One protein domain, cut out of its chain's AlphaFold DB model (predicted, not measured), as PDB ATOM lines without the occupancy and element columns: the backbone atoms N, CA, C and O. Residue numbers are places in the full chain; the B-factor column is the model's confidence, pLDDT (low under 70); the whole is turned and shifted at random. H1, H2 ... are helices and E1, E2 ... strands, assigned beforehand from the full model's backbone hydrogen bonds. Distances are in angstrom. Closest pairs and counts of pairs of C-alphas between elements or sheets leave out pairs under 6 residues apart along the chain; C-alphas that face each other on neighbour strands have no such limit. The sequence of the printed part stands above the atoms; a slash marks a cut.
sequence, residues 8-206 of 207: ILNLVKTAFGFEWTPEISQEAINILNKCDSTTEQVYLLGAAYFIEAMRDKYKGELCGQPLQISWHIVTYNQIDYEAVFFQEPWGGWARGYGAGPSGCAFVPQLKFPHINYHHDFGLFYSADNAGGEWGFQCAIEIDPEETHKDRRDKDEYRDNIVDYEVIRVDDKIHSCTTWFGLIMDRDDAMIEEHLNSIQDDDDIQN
ATOM      1  N   ILE A   8      81.413  93.303  -1.154       93.50
ATOM      2  CA  ILE A   8      81.079  92.043  -0.476       93.50
ATOM      3  C   ILE A   8      81.133  92.160   1.049       93.50
ATOM      4  O   ILE A   8      80.234  91.678   1.728       93.50
ATOM      5  N   LEU A   9      82.108  92.893   1.594       92.56
ATOM      6  CA  LEU A   9      82.204  93.132   3.036       92.56
ATOM      7  C   LEU A   9      80.987  93.898   3.574       92.56
ATOM      8  O   LEU A   9      80.463  93.570   4.635       92.56
ATOM      9  N   ASN A  10      80.510  94.906   2.837       93.31
ATOM     10  CA  ASN A  10      79.330  95.673   3.238       93.31
ATOM     11  C   ASN A  10      78.059  94.827   3.147       93.31
ATOM     12  O   ASN A  10      77.192  94.950   4.014       93.31
ATOM     13  N   LEU A  11      77.955  93.968   2.128       93.75
ATOM     14  CA  LEU A  11      76.860  93.011   2.012       93.75
ATOM     15  C   LEU A  11      76.849  92.059   3.213       93.75
ATOM     16  O   LEU A  11      75.835  91.982   3.901       93.75
ATOM     17  N   VAL A  12      77.980  91.408   3.499       94.88
ATOM     18  CA  VAL A  12      78.142  90.497   4.642       94.88
ATOM     19  C   VAL A  12      77.792  91.205   5.945       94.88
ATOM     20  O   VAL A  12      76.945  90.726   6.688       94.88
ATOM     21  N   LYS A  13      78.354  92.391   6.198       95.12
ATOM     22  CA  LYS A  13      78.071  93.163   7.414       95.12
ATOM     23  C   LYS A  13      76.587  93.479   7.580       95.12
ATOM     24  O   LYS A  13      76.063  93.398   8.688       95.12
ATOM     25  N   THR A  14      75.921  93.843   6.488       95.06
ATOM     26  CA  THR A  14      74.489  94.168   6.495       95.06
ATOM     27  C   THR A  14      73.644  92.927   6.755       95.06
ATOM     28  O   THR A  14      72.714  92.985   7.552       95.06
ATOM     29  N   ALA A  15      73.969  91.814   6.100       93.94
ATOM     30  CA  ALA A  15      73.182  90.593   6.175       93.94
ATOM     31  C   ALA A  15      73.416  89.802   7.468       93.94
ATOM     32  O   ALA A  15      72.468  89.307   8.069       93.94
ATOM     33  N   PHE A  16      74.670  89.686   7.908       95.94
ATOM     34  CA  PHE A  16      75.047  88.884   9.074       95.94
ATOM     35  C   PHE A  16      74.911  89.678  10.380       95.94
ATOM     36  O   PHE A  16      74.803  89.094  11.454       95.94
ATOM     37  N   GLY A  17      74.932  91.015  10.308       96.62
ATOM     38  CA  GLY A  17      74.919  91.898  11.476       96.62
ATOM     39  C   GLY A  17      76.284  92.056  12.161       96.62
ATOM     40  O   GLY A  17      76.376  92.721  13.194       96.62
ATOM     41  N   PHE A  18      77.348  91.481  11.596       95.38
ATOM     42  CA  PHE A  18      78.727  91.588  12.076       95.38
ATOM     43  C   PHE A  18      79.720  91.537  10.910       95.38
ATOM     44  O   PHE A  18      79.376  91.166   9.792       95.38
ATOM     45  N   GLU A  19      80.966  91.931  11.165       94.44
ATOM     46  CA  GLU A  19      82.019  91.912  10.150       94.44
ATOM     47  C   GLU A  19      82.641  90.516  10.033       94.44
ATOM     48  O   GLU A  19      83.186  89.985  10.997       94.44
ATOM     49  N   TRP A  20      82.583  89.952   8.828       95.62
ATOM     50  CA  TRP A  20      83.335  88.775   8.402       95.62
ATOM     51  C   TRP A  20      83.887  89.053   7.003       95.62
ATOM     52  O   TRP A  20      83.203  89.653   6.172       95.62
ATOM     53  N   THR A  21      85.143  88.683   6.758       94.44
ATOM     54  CA  THR A  21      85.810  88.942   5.474       94.44
ATOM     55  C   THR A  21      86.049  87.610   4.774       94.44
ATOM     56  O   THR A  21      86.978  86.909   5.170       94.44
ATOM     57  N   PRO A  22      85.244  87.246   3.759       93.62
ATOM     58  CA  PRO A  22      85.477  86.021   3.007       93.62
ATOM     59  C   PRO A  22      86.782  86.116   2.217       93.62
ATOM     60  O   PRO A  22      86.995  87.085   1.480       93.62
ATOM     61  N   GLU A  23      87.617  85.085   2.302       96.75
ATOM     62  CA  GLU A  23      88.761  84.925   1.407       96.75
ATOM     63  C   GLU A  23      88.266  84.313   0.094       96.75
ATOM     64  O   GLU A  23      88.189  83.097  -0.070       96.75
ATOM     65  N   ILE A  24      87.834  85.182  -0.822       97.06
ATOM     66  CA  ILE A  24      87.132  84.794  -2.047       97.06
ATOM     67  C   ILE A  24      87.814  85.305  -3.323       97.06
ATOM     68  O   ILE A  24      88.200  86.477  -3.458       97.06
ATOM     69  N   SER A  25      87.940  84.416  -4.310       97.06
ATOM     70  CA  SER A  25      88.473  84.739  -5.636       97.06
ATOM     71  C   SER A  25      87.494  85.598  -6.453       97.06
ATOM     72  O   SER A  25      86.293  85.654  -6.186       97.06
ATOM     73  N   GLN A  26      87.993  86.313  -7.469       96.62
ATOM     74  CA  GLN A  26      87.113  87.129  -8.319       96.62
ATOM     75  C   GLN A  26      86.192  86.248  -9.174       96.62
ATOM     76  O   GLN A  26      85.042  86.592  -9.425       96.62
ATOM     77  N   GLU A  27      86.693  85.098  -9.599       97.31
ATOM     78  CA  GLU A  27      85.975  84.100 -10.376       97.31
ATOM     79  C   GLU A  27      84.820  83.511  -9.559       97.31
ATOM     80  O   GLU A  27      83.706  83.429 -10.065       97.31
ATOM     81  N   ALA A  28      85.041  83.204  -8.275       97.50
ATOM     82  CA  ALA A  28      83.977  82.773  -7.370       97.50
ATOM     83  C   ALA A  28      82.879  83.836  -7.219       97.50
ATOM     84  O   ALA A  28      81.697  83.508  -7.274       97.50
ATOM     85  N   ILE A  29      83.248  85.120  -7.105       97.31
ATOM     86  CA  ILE A  29      82.275  86.229  -7.083       97.31
ATOM     87  C   ILE A  29      81.443  86.259  -8.371       97.31
ATOM     88  O   ILE A  29      80.231  86.463  -8.317       97.31
ATOM     89  N   ASN A  30      82.065  86.015  -9.526       96.88
ATOM     90  CA  ASN A  30      81.339  85.969 -10.794       96.88
ATOM     91  C   ASN A  30      80.310  84.825 -10.819       96.88
ATOM     92  O   ASN A  30      79.247  84.994 -11.410       96.88
ATOM     93  N   ILE A  31      80.595  83.693 -10.162       97.44
ATOM     94  CA  ILE A  31      79.629  82.594 -10.004       97.44
ATOM     95  C   ILE A  31      78.539  82.938  -8.993       97.44
ATOM     96  O   ILE A  31      77.372  82.700  -9.285       97.44
ATOM     97  N   LEU A  32      78.868  83.570  -7.861       95.62
ATOM     98  CA  LEU A  32      77.858  84.063  -6.912       95.62
ATOM     99  C   LEU A  32      76.849  84.993  -7.592       95.62
ATOM    100  O   LEU A  32      75.650  84.904  -7.344       95.62
ATOM    101  N   ASN A  33      77.311  85.842  -8.509       96.19
ATOM    102  CA  ASN A  33      76.444  86.734  -9.276       96.19
ATOM    103  C   ASN A  33      75.479  86.019 -10.240       96.19
ATOM    104  O   ASN A  33      74.648  86.692 -10.844       96.19
ATOM    105  N   LYS A  34      75.558  84.689 -10.376       95.00
ATOM    106  CA  LYS A  34      74.589  83.876 -11.124       95.00
ATOM    107  C   LYS A  34      73.403  83.392 -10.293       95.00
ATOM    108  O   LYS A  34      72.467  82.869 -10.884       95.00
ATOM    109  N   CYS A  35      73.445  83.527  -8.966       94.81
ATOM    110  CA  CYS A  35      72.264  83.296  -8.130       94.81
ATOM    111  C   CYS A  35      71.135  84.249  -8.560       94.81
ATOM    112  O   CYS A  35      71.419  85.372  -8.990       94.81
ATOM    113  N   ASP A  36      69.878  83.832  -8.424       92.19
ATOM    114  CA  ASP A  36      68.729  84.631  -8.865       92.19
ATOM    115  C   ASP A  36      68.516  85.846  -7.948       92.19
ATOM    116  O   ASP A  36      68.126  86.937  -8.380       92.19
ATOM    117  N   SER A  37      68.876  85.700  -6.670       91.94
ATOM    118  CA  SER A  37      68.711  86.741  -5.663       91.94
ATOM    119  C   SER A  37      69.973  87.038  -4.847       91.94
ATOM    120  O   SER A  37      70.892  86.235  -4.690       91.94
ATOM    121  N   THR A  38      70.006  88.235  -4.252       92.56
ATOM    122  CA  THR A  38      71.026  88.575  -3.244       92.56
ATOM    123  C   THR A  38      70.833  87.785  -1.947       92.56
ATOM    124  O   THR A  38      71.804  87.570  -1.227       92.56
ATOM    125  N   THR A  39      69.618  87.307  -1.669       92.62
ATOM    126  CA  THR A  39      69.355  86.400  -0.547       92.62
ATOM    127  C   THR A  39      70.137  85.104  -0.727       92.62
ATOM    128  O   THR A  39      70.946  84.776   0.132       92.62
ATOM    129  N   GLU A  40      70.012  84.431  -1.870       94.81
ATOM    130  CA  GLU A  40      70.793  83.225  -2.182       94.81
ATOM    131  C   GLU A  40      72.304  83.450  -2.032       94.81
ATOM    132  O   GLU A  40      72.992  82.683  -1.359       94.81
ATOM    133  N   GLN A  41      72.823  84.552  -2.582       95.75
ATOM    134  CA  GLN A  41      74.245  84.899  -2.463       95.75
ATOM    135  C   GLN A  41      74.703  84.957  -0.999       95.75
ATOM    136  O   GLN A  41      75.773  84.462  -0.647       95.75
ATOM    137  N   VAL A  42      73.884  85.567  -0.142       95.94
ATOM    138  CA  VAL A  42      74.142  85.704   1.293       95.94
ATOM    139  C   VAL A  42      74.061  84.356   2.009       95.94
ATOM    140  O   VAL A  42      74.894  84.095   2.873       95.94
ATOM    141  N   TYR A  43      73.107  83.491   1.658       96.81
ATOM    142  CA  TYR A  43      73.004  82.147   2.237       96.81
ATOM    143  C   TYR A  43      74.209  81.279   1.868       96.81
ATOM    144  O   TYR A  43      74.766  80.612   2.741       96.81
ATOM    145  N   LEU A  44      74.686  81.346   0.625       96.94
ATOM    146  CA  LEU A  44      75.881  80.619   0.196       96.94
ATOM    147  C   LEU A  44      77.138  81.125   0.928       96.94
ATOM    148  O   LEU A  44      77.903  80.329   1.473       96.94
ATOM    149  N   LEU A  45      77.325  82.447   1.036       97.62
ATOM    150  CA  LEU A  45      78.402  83.026   1.857       97.62
ATOM    151  C   LEU A  45      78.285  82.624   3.333       97.62
ATOM    152  O   LEU A  45      79.290  82.418   4.011       97.62
ATOM    153  N   GLY A  46      77.061  82.502   3.831       97.69
ATOM    154  CA  GLY A  46      76.789  82.083   5.192       97.69
ATOM    155  C   GLY A  46      77.112  80.613   5.464       97.69
ATOM    156  O   GLY A  46      77.556  80.299   6.565       97.69
ATOM    157  N   ALA A  47      77.014  79.732   4.461       97.69
ATOM    158  CA  ALA A  47      77.508  78.358   4.564       97.69
ATOM    159  C   ALA A  47      79.031  78.311   4.750       97.69
ATOM    160  O   ALA A  47      79.518  77.619   5.643       97.69
ATOM    161  N   ALA A  48      79.783  79.103   3.974       97.69
ATOM    162  CA  ALA A  48      81.233  79.224   4.144       97.69
ATOM    163  C   ALA A  48      81.601  79.732   5.546       97.69
ATOM    164  O   ALA A  48      82.439  79.138   6.227       97.69
ATOM    165  N   TYR A  49      80.928  80.794   6.001       97.81
ATOM    166  CA  TYR A  49      81.100  81.312   7.356       97.81
ATOM    167  C   TYR A  49      80.805  80.246   8.418       97.81
ATOM    168  O   TYR A  49      81.565  80.111   9.373       97.81
ATOM    169  N   PHE A  50      79.719  79.486   8.266       97.25
ATOM    170  CA  PHE A  50      79.328  78.475   9.242       97.25
ATOM    171  C   PHE A  50      80.389  77.379   9.385       97.25
ATOM    172  O   PHE A  50      80.756  77.036  10.508       97.25
ATOM    173  N   ILE A  51      80.934  76.884   8.269       96.19
ATOM    174  CA  ILE A  51      82.020  75.892   8.265       96.19
ATOM    175  C   ILE A  51      83.241  76.431   9.021       96.19
ATOM    176  O   ILE A  51      83.754  75.771   9.926       96.19
ATOM    177  N   GLU A  52      83.673  77.650   8.689       96.19
ATOM    178  CA  GLU A  52      84.790  78.334   9.348       96.19
ATOM    179  C   GLU A  52      84.541  78.510  10.856       96.19
ATOM    180  O   GLU A  52      85.392  78.158  11.676       96.19
ATOM    181  N   ALA A  53      83.347  78.967  11.239       96.12
ATOM    182  CA  ALA A  53      82.966  79.177  12.631       96.12
ATOM    183  C   ALA A  53      82.924  77.867  13.431       96.12
ATOM    184  O   ALA A  53      83.350  77.836  14.589       96.12
ATOM    185  N   MET A  54      82.431  76.780  12.835       95.56
ATOM    186  CA  MET A  54      82.384  75.467  13.478       95.56
ATOM    187  C   MET A  54      83.783  74.885  13.649       95.56
ATOM    188  O   MET A  54      84.141  74.475  14.757       95.56
ATOM    189  N   ARG A  55      84.613  74.945  12.606       95.50
ATOM    190  CA  ARG A  55      86.022  74.543  12.675       95.50
ATOM    191  C   ARG A  55      86.758  75.280  13.787       95.50
ATOM    192  O   ARG A  55      87.427  74.654  14.609       95.50
ATOM    193  N   ASP A  56      86.589  76.595  13.866       95.50
ATOM    194  CA  ASP A  56      87.267  77.420  14.865       95.50
ATOM    195  C   ASP A  56      86.741  77.155  16.285       95.50
ATOM    196  O   ASP A  56      87.523  77.027  17.233       95.50
ATOM    197  N   LYS A  57      85.421  76.990  16.445       95.25
ATOM    198  CA  LYS A  57      84.779  76.645  17.723       95.25
ATOM    199  C   LYS A  57      85.337  75.350  18.314       95.25
ATOM    200  O   LYS A  57      85.549  75.278  19.527       95.25
ATOM    201  N   TYR A  58      85.563  74.340  17.478       94.06
ATOM    202  CA  TYR A  58      86.052  73.033  17.916       94.06
ATOM    203  C   TYR A  58      87.566  72.855  17.800       94.06
ATOM    204  O   TYR A  58      88.082  71.813  18.199       94.06
ATOM    205  N   LYS A  59      88.293  73.882  17.342       93.69
ATOM    206  CA  LYS A  59      89.741  73.821  17.086       93.69
ATOM    207  C   LYS A  59      90.112  72.692  16.117       93.69
ATOM    208  O   LYS A  59      91.101  71.993  16.338       93.69
ATOM    209  N   GLY A  60      89.301  72.519  15.075       89.44
ATOM    210  CA  GLY A  60      89.570  71.581  13.992       89.44
ATOM    211  C   GLY A  60      90.834  71.945  13.210       89.44
ATOM    212  O   GLY A  60      91.473  72.979  13.438       89.44
ATOM    213  N   GLU A  61      91.202  71.090  12.264       87.25
ATOM    214  CA  GLU A  61      92.307  71.371  11.346       87.25
ATOM    215  C   GLU A  61      92.083  72.699  10.608       87.25
ATOM    216  O   GLU A  61      90.947  73.036  10.303       87.25
ATOM    217  N   LEU A  62      93.150  73.472  10.364       90.00
ATOM    218  CA  LEU A  62      93.106  74.829   9.786       90.00
ATOM    219  C   LEU A  62      92.355  75.887  10.627       90.00
ATOM    220  O   LEU A  62      92.078  76.977  10.127       90.00
ATOM    221  N   CYS A  63      92.071  75.619  11.909       92.69
ATOM    222  CA  CYS A  63      91.492  76.596  12.840       92.69
ATOM    223  C   CYS A  63      92.204  77.962  12.779       92.69
ATOM    224  O   CYS A  63      93.431  78.052  12.888       92.69
ATOM    225  N   GLY A  64      91.414  79.032  12.668       93.00
ATOM    226  CA  GLY A  64      91.880  80.417  12.597       93.00
ATOM    227  C   GLY A  64      92.420  80.855  11.231       93.00
ATOM    228  O   GLY A  64      92.907  81.980  11.120       93.00
ATOM    229  N   GLN A  65      92.359  80.004  10.201       93.88
ATOM    230  CA  GLN A  65      92.700  80.366   8.820       93.88
ATOM    231  C   GLN A  65      91.426  80.610   8.008       93.88
ATOM    232  O   GLN A  65      90.519  79.795   8.085       93.88
ATOM    233  N   PRO A  66      91.305  81.661   7.193       94.81
ATOM    234  CA  PRO A  66      90.071  81.879   6.440       94.81
ATOM    235  C   PRO A  66      89.788  80.712   5.481       94.81
ATOM    236  O   PRO A  66      90.709  80.192   4.842       94.81
ATOM    237  N   LEU A  67      88.521  80.302   5.377       95.50
ATOM    238  CA  LEU A  67      88.096  79.316   4.385       95.50
ATOM    239  C   LEU A  67      88.260  79.912   2.981       95.50
ATOM    240  O   LEU A  67      87.690  80.959   2.674       95.50
ATOM    241  N   GLN A  68      89.041  79.246   2.129       96.25
ATOM    242  CA  GLN A  68      89.279  79.708   0.764       96.25
ATOM    243  C   GLN A  68      88.066  79.397  -0.112       96.25
ATOM    244  O   GLN A  68      87.654  78.242  -0.242       96.25
ATOM    245  N   ILE A  69      87.529  80.433  -0.753       97.44
ATOM    246  CA  ILE A  69      86.395  80.341  -1.667       97.44
ATOM    247  C   ILE A  69      86.883  80.662  -3.081       97.44
ATOM    248  O   ILE A  69      87.352  81.763  -3.377       97.44
ATOM    249  N   SER A  70      86.761  79.702  -3.985       97.06
ATOM    250  CA  SER A  70      87.292  79.794  -5.347       97.06
ATOM    251  C   SER A  70      86.275  79.321  -6.381       97.06
ATOM    252  O   SER A  70      85.219  78.798  -6.042       97.06
ATOM    253  N   TRP A  71      86.548  79.584  -7.654       96.75
ATOM    254  CA  TRP A  71      85.793  78.988  -8.752       96.75
ATOM    255  C   TRP A  71      86.302  77.578  -9.030       96.75
ATOM    256  O   TRP A  71      87.510  77.333  -8.974       96.75
ATOM    257  N   HIS A  72      85.394  76.681  -9.398       96.06
ATOM    258  CA  HIS A  72      85.754  75.359  -9.892       96.06
ATOM    259  C   HIS A  72      84.721  74.822 -10.889       96.06
ATOM    260  O   HIS A  72      83.603  75.334 -10.979       96.06
ATOM    261  N   ILE A  73      85.101  73.778 -11.629       96.50
ATOM    262  CA  ILE A  73      84.191  73.013 -12.481       96.50
ATOM    263  C   ILE A  73      83.866  71.703 -11.774       96.50
ATOM    264  O   ILE A  73      84.748  70.888 -11.524       96.50
ATOM    265  N   VAL A  74      82.586  71.498 -11.489       96.62
ATOM    266  CA  VAL A  74      82.048  70.222 -11.029       96.62
ATOM    267  C   VAL A  74      81.594  69.441 -12.253       96.62
ATOM    268  O   VAL A  74      80.616  69.820 -12.897       96.62
ATOM    269  N   THR A  75      82.280  68.347 -12.576       95.31
ATOM    270  CA  THR A  75      81.817  67.405 -13.604       95.31
ATOM    271  C   THR A  75      80.981  66.313 -12.946       95.31
ATOM    272  O   THR A  75      81.500  65.498 -12.187       95.31
ATOM    273  N   TYR A  76      79.687  66.264 -13.262       94.50
ATOM    274  CA  TYR A  76      78.758  65.256 -12.747       94.50
ATOM    275  C   TYR A  76      77.860  64.736 -13.869       94.50
ATOM    276  O   TYR A  76      77.295  65.517 -14.637       94.50
ATOM    277  N   ASN A  77      77.743  63.410 -14.001       91.69
ATOM    278  CA  ASN A  77      77.018  62.757 -15.100       91.69
ATOM    279  C   ASN A  77      77.409  63.287 -16.497       91.69
ATOM    280  O   ASN A  77      76.553  63.475 -17.360       91.69
ATOM    281  N   GLN A  78      78.714  63.503 -16.718       92.75
ATOM    282  CA  GLN A  78      79.303  64.019 -17.970       92.75
ATOM    283  C   GLN A  78      78.883  65.455 -18.329       92.75
ATOM    284  O   GLN A  78      78.969  65.857 -19.491       92.75
ATOM    285  N   ILE A  79      78.421  66.227 -17.347       94.25
ATOM    286  CA  ILE A  79      78.046  67.628 -17.511       94.25
ATOM    287  C   ILE A  79      78.906  68.460 -16.577       94.25
ATOM    288  O   ILE A  79      79.052  68.127 -15.402       94.25
ATOM    289  N   ASP A  80      79.436  69.546 -17.121       96.12
ATOM    290  CA  ASP A  80      80.251  70.499 -16.387       96.12
ATOM    291  C   ASP A  80      79.372  71.623 -15.841       96.12
ATOM    292  O   ASP A  80      78.643  72.286 -16.585       96.12
ATOM    293  N   TYR A  81      79.472  71.848 -14.536       97.12
ATOM    294  CA  TYR A  81      78.800  72.925 -13.828       97.12
ATOM    295  C   TYR A  81      79.838  73.862 -13.222       97.12
ATOM    296  O   TYR A  81      80.796  73.422 -12.588       97.12
ATOM    297  N   GLU A  82      79.648  75.168 -13.389       97.69
ATOM    298  CA  GLU A  82      80.485  76.152 -12.707       97.69
ATOM    299  C   GLU A  82      80.008  76.323 -11.270       97.69
ATOM    300  O   GLU A  82      78.832  76.606 -11.030       97.69
ATOM    301  N   ALA A  83      80.929  76.171 -10.326       97.88
ATOM    302  CA  ALA A  83      80.618  76.122  -8.911       97.88
ATOM    303  C   ALA A  83      81.452  77.115  -8.102       97.88
ATOM    304  O   ALA A  83      82.573  77.487  -8.470       97.88
ATOM    305  N   VAL A  84      80.896  77.505  -6.959       98.00
ATOM    306  CA  VAL A  84      81.651  78.095  -5.858       98.00
ATOM    307  C   VAL A  84      82.226  76.953  -5.031       98.00
ATOM    308  O   VAL A  84      81.479  76.129  -4.514       98.00
ATOM    309  N   PHE A  85      83.545  76.899  -4.921       97.38
ATOM    310  CA  PHE A  85      84.290  75.824  -4.287       97.38
ATOM    311  C   PHE A  85      84.917  76.282  -2.973       97.38
ATOM    312  O   PHE A  85      85.680  77.251  -2.944       97.38
ATOM    313  N   PHE A  86      84.602  75.562  -1.903       96.06
ATOM    314  CA  PHE A  86      85.198  75.687  -0.583       96.06
ATOM    315  C   PHE A  86      86.316  74.659  -0.451       96.06
ATOM    316  O   PHE A  86      86.070  73.448  -0.445       96.06
ATOM    317  N   GLN A  87      87.544  75.159  -0.361       93.44
ATOM    318  CA  GLN A  87      88.724  74.315  -0.228       93.44
ATOM    319  C   GLN A  87      88.877  73.865   1.216       93.44
ATOM    320  O   GLN A  87      88.783  74.675   2.136       93.44
ATOM    321  N   GLU A  88      89.154  72.578   1.384       92.62
ATOM    322  CA  GLU A  88      89.519  71.984   2.666       92.62
ATOM    323  C   GLU A  88      88.508  72.233   3.811       92.62
ATOM    324  O   GLU A  88      88.874  72.689   4.898       92.62
ATOM    325  N   PRO A  89      87.202  71.955   3.600       93.38
ATOM    326  CA  PRO A  89      86.156  72.346   4.541       93.38
ATOM    327  C   PRO A  89      85.993  71.358   5.712       93.38
ATOM    328  O   PRO A  89      85.307  71.681   6.684       93.38
ATOM    329  N   TRP A  90      86.609  70.168   5.646       92.38
ATOM    330  CA  TRP A  90      86.380  69.042   6.566       92.38
ATOM    331  C   TRP A  90      86.513  69.408   8.042       92.38
ATOM    332  O   TRP A  90      85.797  68.851   8.874       92.38
ATOM    333  N   GLY A  91      87.385  70.365   8.376       89.75
ATOM    334  CA  GLY A  91      87.609  70.823   9.744       89.75
ATOM    335  C   GLY A  91      86.357  71.376  10.434       89.75
ATOM    336  O   GLY A  91      86.365  71.506  11.652       89.75
ATOM    337  N   GLY A  92      85.286  71.689   9.695       89.06
ATOM    338  CA  GLY A  92      83.992  72.060  10.269       89.06
ATOM    339  C   GLY A  92      83.159  70.875  10.778       89.06
ATOM    340  O   GLY A  92      82.415  71.036  11.746       89.06
ATOM    341  N   TRP A  93      83.274  69.701  10.151       91.12
ATOM    342  CA  TRP A  93      82.410  68.533  10.383       91.12
ATOM    343  C   TRP A  93      82.813  67.739  11.615       91.12
ATOM    344  O   TRP A  93      83.940  67.860  12.113       91.12
ATOM    345  N   ALA A  94      81.887  66.900  12.090       84.25
ATOM    346  CA  ALA A  94      82.067  66.000  13.217       84.25
ATOM    347  C   ALA A  94      82.693  66.723  14.409       84.25
ATOM    348  O   ALA A  94      83.683  66.276  14.980       84.25
ATOM    349  N   ARG A  95      82.178  67.914  14.744       81.25
ATOM    350  CA  ARG A  95      82.715  68.760  15.828       81.25
ATOM    351  C   ARG A  95      84.239  68.951  15.743       81.25
ATOM    352  O   ARG A  95      84.927  68.878  16.759       81.25
ATOM    353  N   GLY A  96      84.765  69.171  14.541       77.62
ATOM    354  CA  GLY A  96      86.186  69.412  14.302       77.62
ATOM    355  C   GLY A  96      87.053  68.166  14.116       77.62
ATOM    356  O   GLY A  96      88.256  68.320  13.916       77.62
ATOM    357  N   TYR A  97      86.485  66.954  14.150       77.81
ATOM    358  CA  TYR A  97      87.243  65.717  13.910       77.81
ATOM    359  C   TYR A  97      87.642  65.509  12.445       77.81
ATOM    360  O   TYR A  97      88.428  64.608  12.163       77.81
ATOM    361  N   GLY A  98      87.150  66.335  11.519       78.25
ATOM    362  CA  GLY A  98      87.620  66.305  10.138       78.25
ATOM    363  C   GLY A  98      87.059  65.160   9.299       78.25
ATOM    364  O   GLY A  98      87.649  64.816   8.285       78.25
ATOM    365  N   ALA A  99      85.928  64.576   9.703       83.38
ATOM    366  CA  ALA A  99      85.258  63.508   8.956       83.38
ATOM    367  C   ALA A  99      84.388  64.026   7.788       83.38
ATOM    368  O   ALA A  99      83.644  63.258   7.184       83.38
ATOM    369  N   GLY A 100      84.452  65.329   7.500       87.56
ATOM    370  CA  GLY A 100      83.726  65.959   6.403       87.56
ATOM    371  C   GLY A 100      84.391  65.763   5.038       87.56
ATOM    372  O   GLY A 100      85.422  65.098   4.922       87.56
ATOM    373  N   PRO A 101      83.828  66.376   3.988       92.44
ATOM    374  CA  PRO A 101      84.367  66.261   2.642       92.44
ATOM    375  C   PRO A 101      85.707  66.996   2.497       92.44
ATOM    376  O   PRO A 101      85.914  68.068   3.068       92.44
ATOM    377  N   SER A 102      86.596  66.458   1.663       91.25
ATOM    378  CA  SER A 102      87.858  67.107   1.277       91.25
ATOM    379  C   SER A 102      87.642  68.360   0.429       91.25
ATOM    380  O   SER A 102      88.401  69.326   0.523       91.25
ATOM    381  N   GLY A 103      86.577  68.361  -0.373       93.62
ATOM    382  CA  GLY A 103      86.128  69.506  -1.149       93.62
ATOM    383  C   GLY A 103      84.610  69.648  -1.124       93.62
ATOM    384  O   GLY A 103      83.895  68.655  -1.238       93.62
ATOM    385  N   CYS A 104      84.111  70.878  -1.001       96.50
ATOM    386  CA  CYS A 104      82.678  71.184  -0.999       96.50
ATOM    387  C   CYS A 104      82.375  72.247  -2.052       96.50
ATOM    388  O   CYS A 104      83.002  73.304  -2.054       96.50
ATOM    389  N   ALA A 105      81.438  71.980  -2.957       97.69
ATOM    390  CA  ALA A 105      81.104  72.881  -4.048       97.69
ATOM    391  C   ALA A 105      79.596  73.130  -4.148       97.69
ATOM    392  O   ALA A 105      78.787  72.209  -4.039       97.69
ATOM    393  N   PHE A 106      79.241  74.386  -4.413       98.25
ATOM    394  CA  PHE A 106      77.878  74.840  -4.659       98.25
ATOM    395  C   PHE A 106      77.726  75.278  -6.109       98.25
ATOM    396  O   PHE A 106      78.382  76.222  -6.554       98.25
ATOM    397  N   VAL A 107      76.826  74.624  -6.835       98.19
ATOM    398  CA  VAL A 107      76.397  75.040  -8.171       98.19
ATOM    399  C   VAL A 107      75.158  75.922  -8.011       98.19
ATOM    400  O   VAL A 107      74.108  75.387  -7.655       98.19
ATOM    401  N   PRO A 108      75.235  77.245  -8.243       97.06
ATOM    402  CA  PRO A 108      74.051  78.091  -8.199       97.06
ATOM    403  C   PRO A 108      73.128  77.787  -9.375       97.06
ATOM    404  O   PRO A 108      73.598  77.500 -10.479       97.06
ATOM    405  N   GLN A 109      71.822  77.903  -9.145       95.31
ATOM    406  CA  GLN A 109      70.793  77.712 -10.166       95.31
ATOM    407  C   GLN A 109      70.918  76.333 -10.844       95.31
ATOM    408  O   GLN A 109      70.853  76.207 -12.073       95.31
ATOM    409  N   LEU A 110      71.159  75.288 -10.037       95.31
ATOM    410  CA  LEU A 110      71.391  73.928 -10.519       95.31
ATOM    411  C   LEU A 110      70.184  73.448 -11.323       95.31
ATOM    412  O   LEU A 110      69.063  73.397 -10.827       95.31
ATOM    413  N   LYS A 111      70.438  72.991 -12.548       92.62
ATOM    414  CA  LYS A 111      69.433  72.347 -13.388       92.62
ATOM    415  C   LYS A 111      70.011  71.106 -14.050       92.62
ATOM    416  O   LYS A 111      70.867  71.213 -14.927       92.62
ATOM    417  N   PHE A 112      69.493  69.934 -13.691       89.06
ATOM    418  CA  PHE A 112      69.792  68.715 -14.435       89.06
ATOM    419  C   PHE A 112      69.048  68.697 -15.787       89.06
ATOM    420  O   PHE A 112      67.960  69.262 -15.909       89.06
ATOM    421  N   PRO A 113      69.566  68.026 -16.834       86.31
ATOM    422  CA  PRO A 113      68.925  68.041 -18.155       86.31
ATOM    423  C   PRO A 113      67.532  67.410 -18.200       86.31
ATOM    424  O   PRO A 113      66.738  67.733 -19.081       86.31
ATOM    425  N   HIS A 114      67.253  66.470 -17.294       82.25
ATOM    426  CA  HIS A 114      66.005  65.710 -17.259       82.25
ATOM    427  C   HIS A 114      64.909  66.392 -16.425       82.25
ATOM    428  O   HIS A 114      63.755  65.968 -16.483       82.25
ATOM    429  N   ILE A 115      65.240  67.466 -15.701       81.69
ATOM    430  CA  ILE A 115      64.284  68.271 -14.935       81.69
ATOM    431  C   ILE A 115      64.005  69.596 -15.654       81.69
ATOM    432  O   ILE A 115      64.872  70.197 -16.292       81.69
ATOM    433  N   ASN A 116      62.764  70.080 -15.569       82.31
ATOM    434  CA  ASN A 116      62.354  71.320 -16.239       82.31
ATOM    435  C   ASN A 116      62.342  72.552 -15.317       82.31
ATOM    436  O   ASN A 116      61.734  73.571 -15.639       82.31
ATOM    437  N   TYR A 117      63.000  72.473 -14.170       81.75
ATOM    438  CA  TYR A 117      63.156  73.582 -13.237       81.75
ATOM    439  C   TYR A 117      64.591  73.593 -12.704       81.75
ATOM    440  O   TYR A 117      65.344  72.656 -12.965       81.75
ATOM    441  N   HIS A 118      64.979  74.691 -12.068       89.69
ATOM    442  CA  HIS A 118      66.251  74.807 -11.367       89.69
ATOM    443  C   HIS A 118      65.995  74.762  -9.862       89.69
ATOM    444  O   HIS A 118      64.912  75.148  -9.426       89.69
ATOM    445  N   HIS A 119      67.001  74.319  -9.122       92.69
ATOM    446  CA  HIS A 119      67.125  74.523  -7.685       92.69
ATOM    447  C   HIS A 119      67.998  75.743  -7.419       92.69
ATOM    448  O   HIS A 119      68.866  76.050  -8.243       92.69
ATOM    449  N   ASP A 120      67.829  76.398  -6.274       94.62
ATOM    450  CA  ASP A 120      68.696  77.518  -5.896       94.62
ATOM    451  C   ASP A 120      70.167  77.100  -5.845       94.62
ATOM    452  O   ASP A 120      71.021  77.763  -6.444       94.62
ATOM    453  N   PHE A 121      70.463  75.949  -5.226       96.31
ATOM    454  CA  PHE A 121      71.804  75.362  -5.243       96.31
ATOM    455  C   PHE A 121      71.810  73.848  -5.450       96.31
ATOM    456  O   PHE A 121      70.926  73.119  -5.009       96.31
ATOM    457  N   GLY A 122      72.888  73.365  -6.058       97.56
ATOM    458  CA  GLY A 122      73.326  71.978  -5.977       97.56
ATOM    459  C   GLY A 122      74.552  71.847  -5.088       97.56
ATOM    460  O   GLY A 122      75.539  72.538  -5.337       97.56
ATOM    461  N   LEU A 123      74.508  70.955  -4.098       98.19
ATOM    462  CA  LEU A 123      75.640  70.654  -3.225       98.19
ATOM    463  C   LEU A 123      76.387  69.410  -3.705       98.19
ATOM    464  O   LEU A 123      75.792  68.346  -3.897       98.19
ATOM    465  N   PHE A 124      77.702  69.536  -3.854       97.81
ATOM    466  CA  PHE A 124      78.584  68.460  -4.289       97.81
ATOM    467  C   PHE A 124      79.779  68.331  -3.354       97.81
ATOM    468  O   PHE A 124      80.363  69.335  -2.945       97.81
ATOM    469  N   TYR A 125      80.176  67.090  -3.077       96.69
ATOM    470  CA  TYR A 125      81.372  66.766  -2.303       96.69
ATOM    471  C   TYR A 125      82.405  66.036  -3.146       96.69
ATOM    472  O   TYR A 125      82.061  65.273  -4.049       96.69
ATOM    473  N   SER A 126      83.674  66.257  -2.823       94.81
ATOM    474  CA  SER A 126      84.798  65.497  -3.353       94.81
ATOM    475  C   SER A 126      85.654  64.961  -2.211       94.81
ATOM    476  O   SER A 126      85.788  65.603  -1.168       94.81
ATOM    477  N   ALA A 127      86.248  63.789  -2.429       90.12
ATOM    478  CA  ALA A 127      87.266  63.203  -1.557       90.12
ATOM    479  C   ALA A 127      88.690  63.709  -1.880       90.12
ATOM    480  O   ALA A 127      89.650  63.282  -1.248       90.12
ATOM    481  N   ASP A 128      88.831  64.608  -2.861       86.44
ATOM    482  CA  ASP A 128      90.095  65.246  -3.233       86.44
ATOM    483  C   ASP A 128      90.044  66.750  -2.923       86.44
ATOM    484  O   ASP A 128      89.126  67.456  -3.350       86.44
ATOM    485  N   ASN A 129      91.051  67.247  -2.198       78.50
ATOM    486  CA  ASN A 129      91.185  68.655  -1.811       78.50
ATOM    487  C   ASN A 129      91.306  69.590  -3.028       78.50
ATOM    488  O   ASN A 129      90.993  70.775  -2.924       78.50
ATOM    489  N   ALA A 130      91.763  69.084  -4.179       75.50
ATOM    490  CA  ALA A 130      91.900  69.859  -5.412       75.50
ATOM    491  C   ALA A 130      90.627  69.880  -6.280       75.50
ATOM    492  O   ALA A 130      90.611  70.559  -7.309       75.50
ATOM    493  N   GLY A 131      89.579  69.156  -5.874       69.19
ATOM    494  CA  GLY A 131      88.412  68.896  -6.707       69.19
ATOM    495  C   GLY A 131      88.692  67.770  -7.700       69.19
ATOM    496  O   GLY A 131      89.352  67.960  -8.723       69.19
ATOM    497  N   GLY A 132      88.212  66.575  -7.356       79.38
ATOM    498  CA  GLY A 132      88.379  65.349  -8.132       79.38
ATOM    499  C   GLY A 132      87.041  64.829  -8.646       79.38
ATOM    500  O   GLY A 132      86.275  65.553  -9.279       79.38
ATOM    501  N   GLU A 133      86.746  63.559  -8.370       91.31
ATOM    502  CA  GLU A 133      85.402  63.026  -8.597       91.31
ATOM    503  C   GLU A 133      84.416  63.709  -7.643       91.31
ATOM    504  O   GLU A 133      84.668  63.822  -6.436       91.31
ATOM    505  N   TRP A 134      83.317  64.203  -8.208       95.56
ATOM    506  CA  TRP A 134      82.285  64.933  -7.488       95.56
ATOM    507  C   TRP A 134      81.047  64.061  -7.307       95.56
ATOM    508  O   TRP A 134      80.441  63.608  -8.278       95.56
ATOM    509  N   GLY A 135      80.643  63.869  -6.055       95.62
ATOM    510  CA  GLY A 135      79.383  63.241  -5.688       95.62
ATOM    511  C   GLY A 135      78.329  64.297  -5.381       95.62
ATOM    512  O   GLY A 135      78.529  65.131  -4.495       95.62
ATOM    513  N   PHE A 136      77.200  64.250  -6.085       96.50
ATOM    514  CA  PHE A 136      76.029  65.052  -5.738       96.50
ATOM    515  C   PHE A 136      75.459  64.605  -4.388       96.50
ATOM    516  O   PHE A 136      75.288  63.408  -4.170       96.50
ATOM    517  N   GLN A 137      75.185  65.563  -3.503       96.19
ATOM    518  CA  GLN A 137      74.674  65.299  -2.156       96.19
ATOM    519  C   GLN A 137      73.184  65.600  -2.069       96.19
ATOM    520  O   GLN A 137      72.386  64.733  -1.736       96.19
ATOM    521  N   CYS A 138      72.808  66.837  -2.383       96.12
ATOM    522  CA  CYS A 138      71.424  67.281  -2.350       96.12
ATOM    523  C   CYS A 138      71.247  68.559  -3.171       96.12
ATOM    524  O   CYS A 138      72.191  69.324  -3.401       96.12
ATOM    525  N   ALA A 139      70.009  68.806  -3.574       95.75
ATOM    526  CA  ALA A 139      69.569  70.124  -3.991       95.75
ATOM    527  C   ALA A 139      69.164  70.947  -2.764       95.75
ATOM    528  O   ALA A 139      68.790  70.395  -1.729       95.75
ATOM    529  N   ILE A 140      69.248  72.267  -2.874       95.62
ATOM    530  CA  ILE A 140      68.879  73.200  -1.812       95.62
ATOM    531  C   ILE A 140      67.957  74.261  -2.399       95.62
ATOM    532  O   ILE A 140      68.241  74.781  -3.477       95.62
ATOM    533  N   GLU A 141      66.903  74.590  -1.657       93.56
ATOM    534  CA  GLU A 141      65.978  75.687  -1.954       93.56
ATOM    535  C   GLU A 141      65.925  76.639  -0.757       93.56
ATOM    536  O   GLU A 141      65.739  76.204   0.386       93.56
ATOM    537  N   ILE A 142      66.083  77.935  -1.003       91.38
ATOM    538  CA  ILE A 142      65.902  78.991  -0.012       91.38
ATOM    539  C   ILE A 142      64.474  79.512  -0.168       91.38
ATOM    540  O   ILE A 142      64.143  80.154  -1.159       91.38
ATOM    541  N   ASP A 143      63.615  79.252   0.819       83.38
ATOM    542  CA  ASP A 143      62.194  79.612   0.770       83.38
ATOM    543  C   ASP A 143      61.943  80.955   1.492       83.38
ATOM    544  O   ASP A 143      61.835  80.958   2.724       83.38
ATOM    545  N   PRO A 144      61.795  82.098   0.784       66.06
ATOM    546  CA  PRO A 144      61.379  83.356   1.400       66.06
ATOM    547  C   PRO A 144      59.860  83.435   1.625       66.06
ATOM    548  O   PRO A 144      59.057  83.081   0.756       66.06
ATOM    549  N   GLU A 145      59.442  83.960   2.783       58.56
ATOM    550  CA  GLU A 145      58.035  83.988   3.228       58.56
ATOM    551  C   GLU A 145      57.033  84.609   2.230       58.56
ATOM    552  O   GLU A 145      55.914  84.104   2.076       58.56
ATOM    553  N   GLU A 146      57.357  85.755   1.625       53.41
ATOM    554  CA  GLU A 146      56.307  86.675   1.160       53.41
ATOM    555  C   GLU A 146      55.675  86.325  -0.193       53.41
ATOM    556  O   GLU A 146      54.627  86.877  -0.537       53.41
ATOM    557  N   THR A 147      56.232  85.388  -0.959       49.62
ATOM    558  CA  THR A 147      55.766  85.157  -2.331       49.62
ATOM    559  C   THR A 147      54.875  83.927  -2.520       49.62
ATOM    560  O   THR A 147      54.095  83.921  -3.479       49.62
ATOM    561  N   HIS A 148      54.895  82.894  -1.660       47.38
ATOM    562  CA  HIS A 148      54.527  81.538  -2.126       47.38
ATOM    563  C   HIS A 148      53.707  80.619  -1.197       47.38
ATOM    564  O   HIS A 148      53.841  79.401  -1.287       47.38
ATOM    565  N   LYS A 149      52.733  81.122  -0.421       50.00
ATOM    566  CA  LYS A 149      51.749  80.209   0.220       50.00
ATOM    567  C   LYS A 149      50.986  79.327  -0.787       50.00
ATOM    568  O   LYS A 149      50.732  78.173  -0.483       50.00
ATOM    569  N   ASP A 150      50.713  79.830  -1.996       50.28
ATOM    570  CA  ASP A 150      50.035  79.073  -3.068       50.28
ATOM    571  C   ASP A 150      50.992  78.277  -3.987       50.28
ATOM    572  O   ASP A 150      50.529  77.548  -4.871       50.28
ATOM    573  N   ARG A 151      52.322  78.431  -3.848       53.84
ATOM    574  CA  ARG A 151      53.307  77.637  -4.619       53.84
ATOM    575  C   ARG A 151      53.966  76.528  -3.805       53.84
ATOM    576  O   ARG A 151      54.389  75.564  -4.428       53.84
ATOM    577  N   ARG A 152      53.936  76.591  -2.467       56.28
ATOM    578  CA  ARG A 152      54.490  75.549  -1.584       56.28
ATOM    579  C   ARG A 152      54.008  74.142  -1.950       56.28
ATOM    580  O   ARG A 152      54.838  73.281  -2.180       56.28
ATOM    581  N   ASP A 153      52.708  73.945  -2.183       56.94
ATOM    582  CA  ASP A 153      52.163  72.638  -2.603       56.94
ATOM    583  C   ASP A 153      52.702  72.159  -3.968       56.94
ATOM    584  O   ASP A 153      52.817  70.962  -4.227       56.94
ATOM    585  N   LYS A 154      53.013  73.089  -4.883       59.78
ATOM    586  CA  LYS A 154      53.580  72.765  -6.203       59.78
ATOM    587  C   LYS A 154      55.078  72.507  -6.132       59.78
ATOM    588  O   LYS A 154      55.572  71.717  -6.931       59.78
ATOM    589  N   ASP A 155      55.769  73.172  -5.217       62.00
ATOM    590  CA  ASP A 155      57.202  73.022  -5.015       62.00
ATOM    591  C   ASP A 155      57.498  71.759  -4.184       62.00
ATOM    592  O   ASP A 155      58.324  70.957  -4.600       62.00
ATOM    593  N   GLU A 156      56.707  71.441  -3.156       63.72
ATOM    594  CA  GLU A 156      56.757  70.136  -2.472       63.72
ATOM    595  C   GLU A 156      56.421  68.976  -3.424       63.72
ATOM    596  O   GLU A 156      57.016  67.901  -3.360       63.72
ATOM    597  N   TYR A 157      55.490  69.172  -4.364       64.38
ATOM    598  CA  TYR A 157      55.243  68.175  -5.409       64.38
ATOM    599  C   TYR A 157      56.456  67.997  -6.338       64.38
ATOM    600  O   TYR A 157      56.704  66.881  -6.787       64.38
ATOM    601  N   ARG A 158      57.218  69.062  -6.627       64.56
ATOM    602  CA  ARG A 158      58.456  68.980  -7.424       64.56
ATOM    603  C   ARG A 158      59.542  68.187  -6.700       64.56
ATOM    604  O   ARG A 158      60.227  67.393  -7.331       64.56
ATOM    605  N   ASP A 159      59.632  68.323  -5.386       69.62
ATOM    606  CA  ASP A 159      60.613  67.575  -4.597       69.62
ATOM    607  C   ASP A 159      60.301  66.070  -4.590       69.62
ATOM    608  O   ASP A 159      61.199  65.239  -4.622       69.62
ATOM    609  N   ASN A 160      59.018  65.699  -4.643       67.56
ATOM    610  CA  ASN A 160      58.586  64.298  -4.666       67.56
ATOM    611  C   ASN A 160      58.722  63.605  -6.036       67.56
ATOM    612  O   ASN A 160      58.478  62.400  -6.130       67.56
ATOM    613  N   ILE A 161      59.039  64.337  -7.111       77.12
ATOM    614  CA  ILE A 161      59.210  63.752  -8.459       77.12
ATOM    615  C   ILE A 161      60.674  63.535  -8.843       77.12
ATOM    616  O   ILE A 161      60.928  62.932  -9.888       77.12
ATOM    617  N   VAL A 162      61.617  64.024  -8.038       81.25
ATOM    618  CA  VAL A 162      63.049  63.774  -8.211       81.25
ATOM    619  C   VAL A 162      63.496  62.613  -7.328       81.25
ATOM    620  O   VAL A 162      62.872  62.306  -6.316       81.25
ATOM    621  N   ASP A 163      64.554  61.923  -7.739       86.25
ATOM    622  CA  ASP A 163      65.107  60.749  -7.054       86.25
ATOM    623  C   ASP A 163      66.245  61.095  -6.081       86.25
ATOM    624  O   ASP A 163      66.922  60.205  -5.566       86.25
ATOM    625  N   TYR A 164      66.439  62.384  -5.810       89.00
ATOM    626  CA  TYR A 164      67.476  62.906  -4.936       89.00
ATOM    627  C   TYR A 164      66.902  63.809  -3.845       89.00
ATOM    628  O   TYR A 164      65.799  64.340  -3.959       89.00
ATOM    629  N   GLU A 165      67.673  63.992  -2.775       91.38
ATOM    630  CA  GLU A 165      67.262  64.801  -1.632       91.38
ATOM    631  C   GLU A 165      67.213  66.298  -1.983       91.38
ATOM    632  O   GLU A 165      68.132  66.838  -2.609       91.38
ATOM    633  N   VAL A 166      66.150  66.971  -1.533       91.69
ATOM    634  CA  VAL A 166      65.996  68.429  -1.592       91.69
ATOM    635  C   VAL A 166      65.875  68.965  -0.168       91.69
ATOM    636  O   VAL A 166      64.960  68.591   0.565       91.69
ATOM    637  N   ILE A 167      66.784  69.856   0.224       92.62
ATOM    638  CA  ILE A 167      66.781  70.494   1.541       92.62
ATOM    639  C   ILE A 167      66.239  71.912   1.417       92.62
ATOM    640  O   ILE A 167      66.822  72.768   0.753       92.62
ATOM    641  N   ARG A 168      65.115  72.161   2.089       91.00
ATOM    642  CA  ARG A 168      64.471  73.476   2.136       91.00
ATOM    643  C   ARG A 168      64.938  74.272   3.342       91.00
ATOM    644  O   ARG A 168      64.835  73.818   4.482       91.00
ATOM    645  N   VAL A 169      65.388  75.491   3.089       92.38
ATOM    646  CA  VAL A 169      65.831  76.438   4.107       92.38
ATOM    647  C   VAL A 169      64.764  77.515   4.271       92.38
ATOM    648  O   VAL A 169      64.653  78.427   3.458       92.38
ATOM    649  N   ASP A 170      63.968  77.399   5.336       88.19
ATOM    650  CA  ASP A 170      62.971  78.415   5.706       88.19
ATOM    651  C   ASP A 170      63.668  79.628   6.343       88.19
ATOM    652  O   ASP A 170      64.270  79.495   7.417       88.19
ATOM    653  N   ASP A 171      63.586  80.792   5.694       82.69
ATOM    654  CA  ASP A 171      64.321  82.006   6.072       82.69
ATOM    655  C   ASP A 171      63.865  82.658   7.389       82.69
ATOM    656  O   ASP A 171      64.565  83.515   7.939       82.69
ATOM    657  N   LYS A 172      62.730  82.225   7.950       80.12
ATOM    658  CA  LYS A 172      62.283  82.629   9.295       80.12
ATOM    659  C   LYS A 172      62.897  81.807  10.406       80.12
ATOM    660  O   LYS A 172      62.946  82.261  11.551       80.12
ATOM    661  N   ILE A 173      63.228  80.560  10.098       84.56
ATOM    662  CA  ILE A 173      63.689  79.581  11.080       84.56
ATOM    663  C   ILE A 173      65.210  79.528  11.050       84.56
ATOM    664  O   ILE A 173      65.856  79.514  12.098       84.56
ATOM    665  N   HIS A 174      65.780  79.539   9.850       90.94
ATOM    666  CA  HIS A 174      67.203  79.380   9.624       90.94
ATOM    667  C   HIS A 174      67.791  80.718   9.208       90.94
ATOM    668  O   HIS A 174      67.410  81.284   8.188       90.94
ATOM    669  N   SER A 175      68.747  81.235   9.982       93.38
ATOM    670  CA  SER A 175      69.487  82.411   9.539       93.38
ATOM    671  C   SER A 175      70.448  82.031   8.413       93.38
ATOM    672  O   SER A 175      70.967  80.909   8.359       93.38
ATOM    673  N   CYS A 176      70.786  83.011   7.575       94.50
ATOM    674  CA  CYS A 176      71.822  82.840   6.560       94.50
ATOM    675  C   CYS A 176      73.163  82.365   7.142       94.50
ATOM    676  O   CYS A 176      73.911  81.696   6.449       94.50
ATOM    677  N   THR A 177      73.459  82.641   8.413       96.75
ATOM    678  CA  THR A 177      74.719  82.261   9.065       96.75
ATOM    679  C   THR A 177      74.706  80.895   9.744       96.75
ATOM    680  O   THR A 177      75.768  80.455  10.173       96.75
ATOM    681  N   THR A 178      73.552  80.230   9.887       95.62
ATOM    682  CA  THR A 178      73.460  78.946  10.613       95.62
ATOM    683  C   THR A 178      72.738  77.837   9.864       95.62
ATOM    684  O   THR A 178      72.775  76.698  10.322       95.62
ATOM    685  N   TRP A 179      72.078  78.125   8.738       95.62
ATOM    686  CA  TRP A 179      71.294  77.124   8.003       95.62
ATOM    687  C   TRP A 179      72.108  75.894   7.592       95.62
ATOM    688  O   TRP A 179      71.577  74.789   7.572       95.62
ATOM    689  N   PHE A 180      73.403  76.070   7.309       96.38
ATOM    690  CA  PHE A 180      74.265  74.979   6.866       96.38
ATOM    691  C   PHE A 180      74.508  73.926   7.962       96.38
ATOM    692  O   PHE A 180      74.933  72.812   7.666       96.38
ATOM    693  N   GLY A 181      74.135  74.228   9.211       94.31
ATOM    694  CA  GLY A 181      74.026  73.231  10.273       94.31
ATOM    695  C   GLY A 181      73.057  72.097   9.939       94.31
ATOM    696  O   GLY A 181      73.335  70.966  10.301       94.31
ATOM    697  N   LEU A 182      71.992  72.348   9.163       93.69
ATOM    698  CA  LEU A 182      71.076  71.293   8.704       93.69
ATOM    699  C   LEU A 182      71.798  70.210   7.893       93.69
ATOM    700  O   LEU A 182      71.501  69.028   8.031       93.69
ATOM    701  N   ILE A 183      72.745  70.631   7.052       94.94
ATOM    702  CA  ILE A 183      73.547  69.745   6.206       94.94
ATOM    703  C   ILE A 183      74.557  68.992   7.064       94.94
ATOM    704  O   ILE A 183      74.610  67.769   7.036       94.94
ATOM    705  N   MET A 184      75.328  69.727   7.867       93.12
ATOM    706  CA  MET A 184      76.396  69.135   8.668       93.12
ATOM    707  C   MET A 184      75.865  68.184   9.745       93.12
ATOM    708  O   MET A 184      76.447  67.127   9.943       93.12
ATOM    709  N   ASP A 185      74.745  68.509  10.398       91.12
ATOM    710  CA  ASP A 185      74.130  67.631  11.401       91.12
ATOM    711  C   ASP A 185      73.573  66.345  10.757       91.12
ATOM    712  O   ASP A 185      73.683  65.268  11.345       91.12
ATOM    713  N   ARG A 186      73.004  66.437   9.542       91.12
ATOM    714  CA  ARG A 186      72.584  65.268   8.747       91.12
ATOM    715  C   ARG A 186      73.785  64.379   8.424       91.12
ATOM    716  O   ARG A 186      73.722  63.173   8.646       91.12
ATOM    717  N   ASP A 187      74.867  64.970   7.923       90.38
ATOM    718  CA  ASP A 187      76.077  64.235   7.548       90.38
ATOM    719  C   ASP A 187      76.732  63.567   8.764       90.38
ATOM    720  O   ASP A 187      77.082  62.388   8.710       90.38
ATOM    721  N   ASP A 188      76.852  64.291   9.881       87.31
ATOM    722  CA  ASP A 188      77.416  63.773  11.129       87.31
ATOM    723  C   ASP A 188      76.610  62.562  11.638       87.31
ATOM    724  O   ASP A 188      77.201  61.560  12.042       87.31
ATOM    725  N   ALA A 189      75.275  62.599  11.550       87.25
ATOM    726  CA  ALA A 189      74.430  61.463  11.921       87.25
ATOM    727  C   ALA A 189      74.670  60.229  11.030       87.25
ATOM    728  O   ALA A 189      74.738  59.107  11.538       87.25
ATOM    729  N   MET A 190      74.847  60.423   9.719       85.56
ATOM    730  CA  MET A 190      75.169  59.332   8.788       85.56
ATOM    731  C   MET A 190      76.553  58.730   9.068       85.56
ATOM    732  O   MET A 190      76.731  57.512   8.993       85.56
ATOM    733  N   ILE A 191      77.531  59.569   9.420       83.00
ATOM    734  CA  ILE A 191      78.871  59.124   9.824       83.00
ATOM    735  C   ILE A 191      78.785  58.284  11.104       83.00
ATOM    736  O   ILE A 191      79.372  57.202  11.167       83.00
ATOM    737  N   GLU A 192      78.039  58.745  12.111       83.25
ATOM    738  CA  GLU A 192      77.840  58.011  13.366       83.25
ATOM    739  C   GLU A 192      77.167  56.645  13.135       83.25
ATOM    740  O   GLU A 192      77.624  55.637  13.679       83.25
ATOM    741  N   GLU A 193      76.127  56.578  12.298       85.38
ATOM    742  CA  GLU A 193      75.449  55.321  11.953       85.38
ATOM    743  C   GLU A 193      76.397  54.327  11.266       85.38
ATOM    744  O   GLU A 193      76.459  53.155  11.649       85.38
ATOM    745  N   HIS A 194      77.190  54.800  10.302       81.69
ATOM    746  CA  HIS A 194      78.158  53.959   9.605       81.69
ATOM    747  C   HIS A 194      79.215  53.386  10.561       81.69
ATOM    748  O   HIS A 194      79.496  52.186  10.524       81.69
ATOM    749  N   LEU A 195      79.762  54.213  11.456       78.94
ATOM    750  CA  LEU A 195      80.757  53.774  12.439       78.94
ATOM    751  C   LEU A 195      80.201  52.718  13.403       78.94
ATOM    752  O   LEU A 195      80.903  51.754  13.711       78.94
ATOM    753  N   ASN A 196      78.946  52.862  13.838       80.06
ATOM    754  CA  ASN A 196      78.291  51.874  14.697       80.06
ATOM    755  C   ASN A 196      78.070  50.540  13.963       80.06
ATOM    756  O   ASN A 196      78.311  49.483  14.539       80.06
ATOM    757  N   SER A 197      77.706  50.575  12.673       78.38
ATOM    758  CA  SER A 197      77.499  49.353  11.877       78.38
ATOM    759  C   SER A 197      78.767  48.507  11.705       78.38
ATOM    760  O   SER A 197      78.692  47.283  11.680       78.38
ATOM    761  N   ILE A 198      79.941  49.145  11.641       75.06
ATOM    762  CA  ILE A 198      81.231  48.446  11.531       75.06
ATOM    763  C   ILE A 198      81.592  47.761  12.857       75.06
ATOM    764  O   ILE A 198      82.124  46.652  12.851       75.06
ATOM    765  N   GLN A 199      81.299  48.401  13.993       68.56
ATOM    766  CA  GLN A 199      81.578  47.830  15.315       68.56
ATOM    767  C   GLN A 199      80.738  46.576  15.586       68.56
ATOM    768  O   GLN A 199      81.263  45.599  16.114       68.56
ATOM    769  N   ASP A 200      79.473  46.576  15.162       68.56
ATOM    770  CA  ASP A 200      78.593  45.411  15.299       68.56
ATOM    771  C   ASP A 200      79.061  44.217  14.436       68.56
ATOM    772  O   ASP A 200      78.928  43.063  14.851       68.56
ATOM    773  N   ASP A 201      79.656  44.466  13.263       60.94
ATOM    774  CA  ASP A 201      80.185  43.414  12.383       60.94
ATOM    775  C   ASP A 201      81.493  42.787  12.916       60.94
ATOM    776  O   ASP A 201      81.699  41.573  12.788       60.94
ATOM    777  N   ASP A 202      82.357  43.574  13.564       58.38
ATOM    778  CA  ASP A 202      83.590  43.083  14.199       58.38
ATOM    779  C   ASP A 202      83.304  42.224  15.453       58.38
ATOM    780  O   ASP A 202      84.050  41.285  15.759       58.38
ATOM    781  N   ASP A 203      82.187  42.473  16.144       55.69
ATOM    782  CA  ASP A 203      81.723  41.650  17.269       55.69
ATOM    783  C   ASP A 203      81.134  40.297  16.818       55.69
ATOM    784  O   ASP A 203      81.141  39.324  17.582       55.69
ATOM    785  N   ILE A 204      80.691  40.178  15.560       53.97
ATOM    786  CA  ILE A 204      80.177  38.923  14.980       53.97
ATOM    787  C   ILE A 204      81.315  38.017  14.475       53.97
ATOM    788  O   ILE A 204      81.167  36.795  14.469       53.97
ATOM    789  N   GLN A 205      82.475  38.570  14.104       49.19
ATOM    790  CA  GLN A 205      83.623  37.778  13.627       49.19
ATOM    791  C   GLN A 205      84.477  37.146  14.743       49.19
ATOM    792  O   GLN A 205      85.386  36.370  14.450       49.19
ATOM    793  N   ASN A 206      84.175  37.428  16.015       46.62
ATOM    794  CA  ASN A 206      84.919  36.923  17.175       46.62
ATOM    795  C   ASN A 206      84.241  35.746  17.923       46.62
ATOM    796  O   ASN A 206      84.588  35.487  19.079       46.62
TER     797      ASN A 206
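What this domain is: This is residues 8 to 206 of the 207 residues of an uncharacterized protein of Deltaproteobacteria bacterium HGW-Deltaproteobacteria-3 (UniProt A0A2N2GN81). One strongly twisted sheet of six strands is folded back on itself, E1 and E2 facing E4, E5 and E6 with E3 as the hinge; H3 packs on this sheet, H2 covers part of E1 and E2, and H1 packs on H3. From this body H6 reaches away as a long arm; residues 193 to 206, of which 193 to 204 belong to H6, stick out free. The printed part has 199 residues with six named helices and six named strands, in the order H1 H2 H3 E1 E2 H4 E3 E4 E5 H5 E6 H6. The sheet, E1 E2 E3 E4 E5 E6 across, is mixed, and so is the class, helices and strands. The whole is compact, with a radius of gyration of the C-alphas of 17.4 A and spans of 59 by 41 by 35 A.

Where its parts are: Find C-alpha 68 at (89.279, 79.708, 0.764), where E1 begins; it runs to 76 and bends by 63 degrees at 71. E2, residues 79 to 87, bends by 69 degrees at 84. Then look for E3 at 103 to 110, E4 at 119 to 126, E5 at 134 to 143, 26.2 A long, and E6 at 166 to 170. H1 is residues 8 to 16, H2 26 to 32, H3 38 to 58, 30.3 A long, H4 89 to 92, and H5 152 to 159. H6, residues 181 to 204, runs 35.2 A to C-alpha 204 at (80.177, 38.923, 14.980).

How they stand to each other: Start at the hairpin E1 and E2, antiparallel, with N 74 and O 81 at 2.8 A. E2 and E3 are antiparallel, N 86 to O 104 at 2.8 A. E3, E4 and E5 form a meander, each the antiparallel neighbour of the one before: see N 109 and O 120, 2.8 A, and N 123 and O 138, 2.9 A. E5, H5 and E6 form a strand-helix-strand unit, two parallel strands with a helix between, its crossover right-handed; N 169 and O 141 are 2.8 A apart. H2 is on the sheet at a height of 7.5 A; its closest C-alphas to E1 are Ala 28 and Trp 71, 4.4 A. H3 is on the sheet too, and touches H1 about perpendicular, at 79 degrees, with residues 42 to 45 alone; C-alphas 15 and 42 are closest, 7.0 A. H4 touches H3, C-alphas 92 and 55 at 4.0 A. H6 only grazes the sheet with residues 182 to 187. Every O i to N i+4 pair is within hydrogen-bond range in H1, H2, H3, H5 and H6; H4 is too short for one.

The domain as a whole: The C-alphas of Asn 10 and Asn 206, the farthest apart, are separated by 60.6 A. The printed part has no cut and no long link. Look for pLDDT under 70 at residues 131, 144 to 160 and 199 to 206.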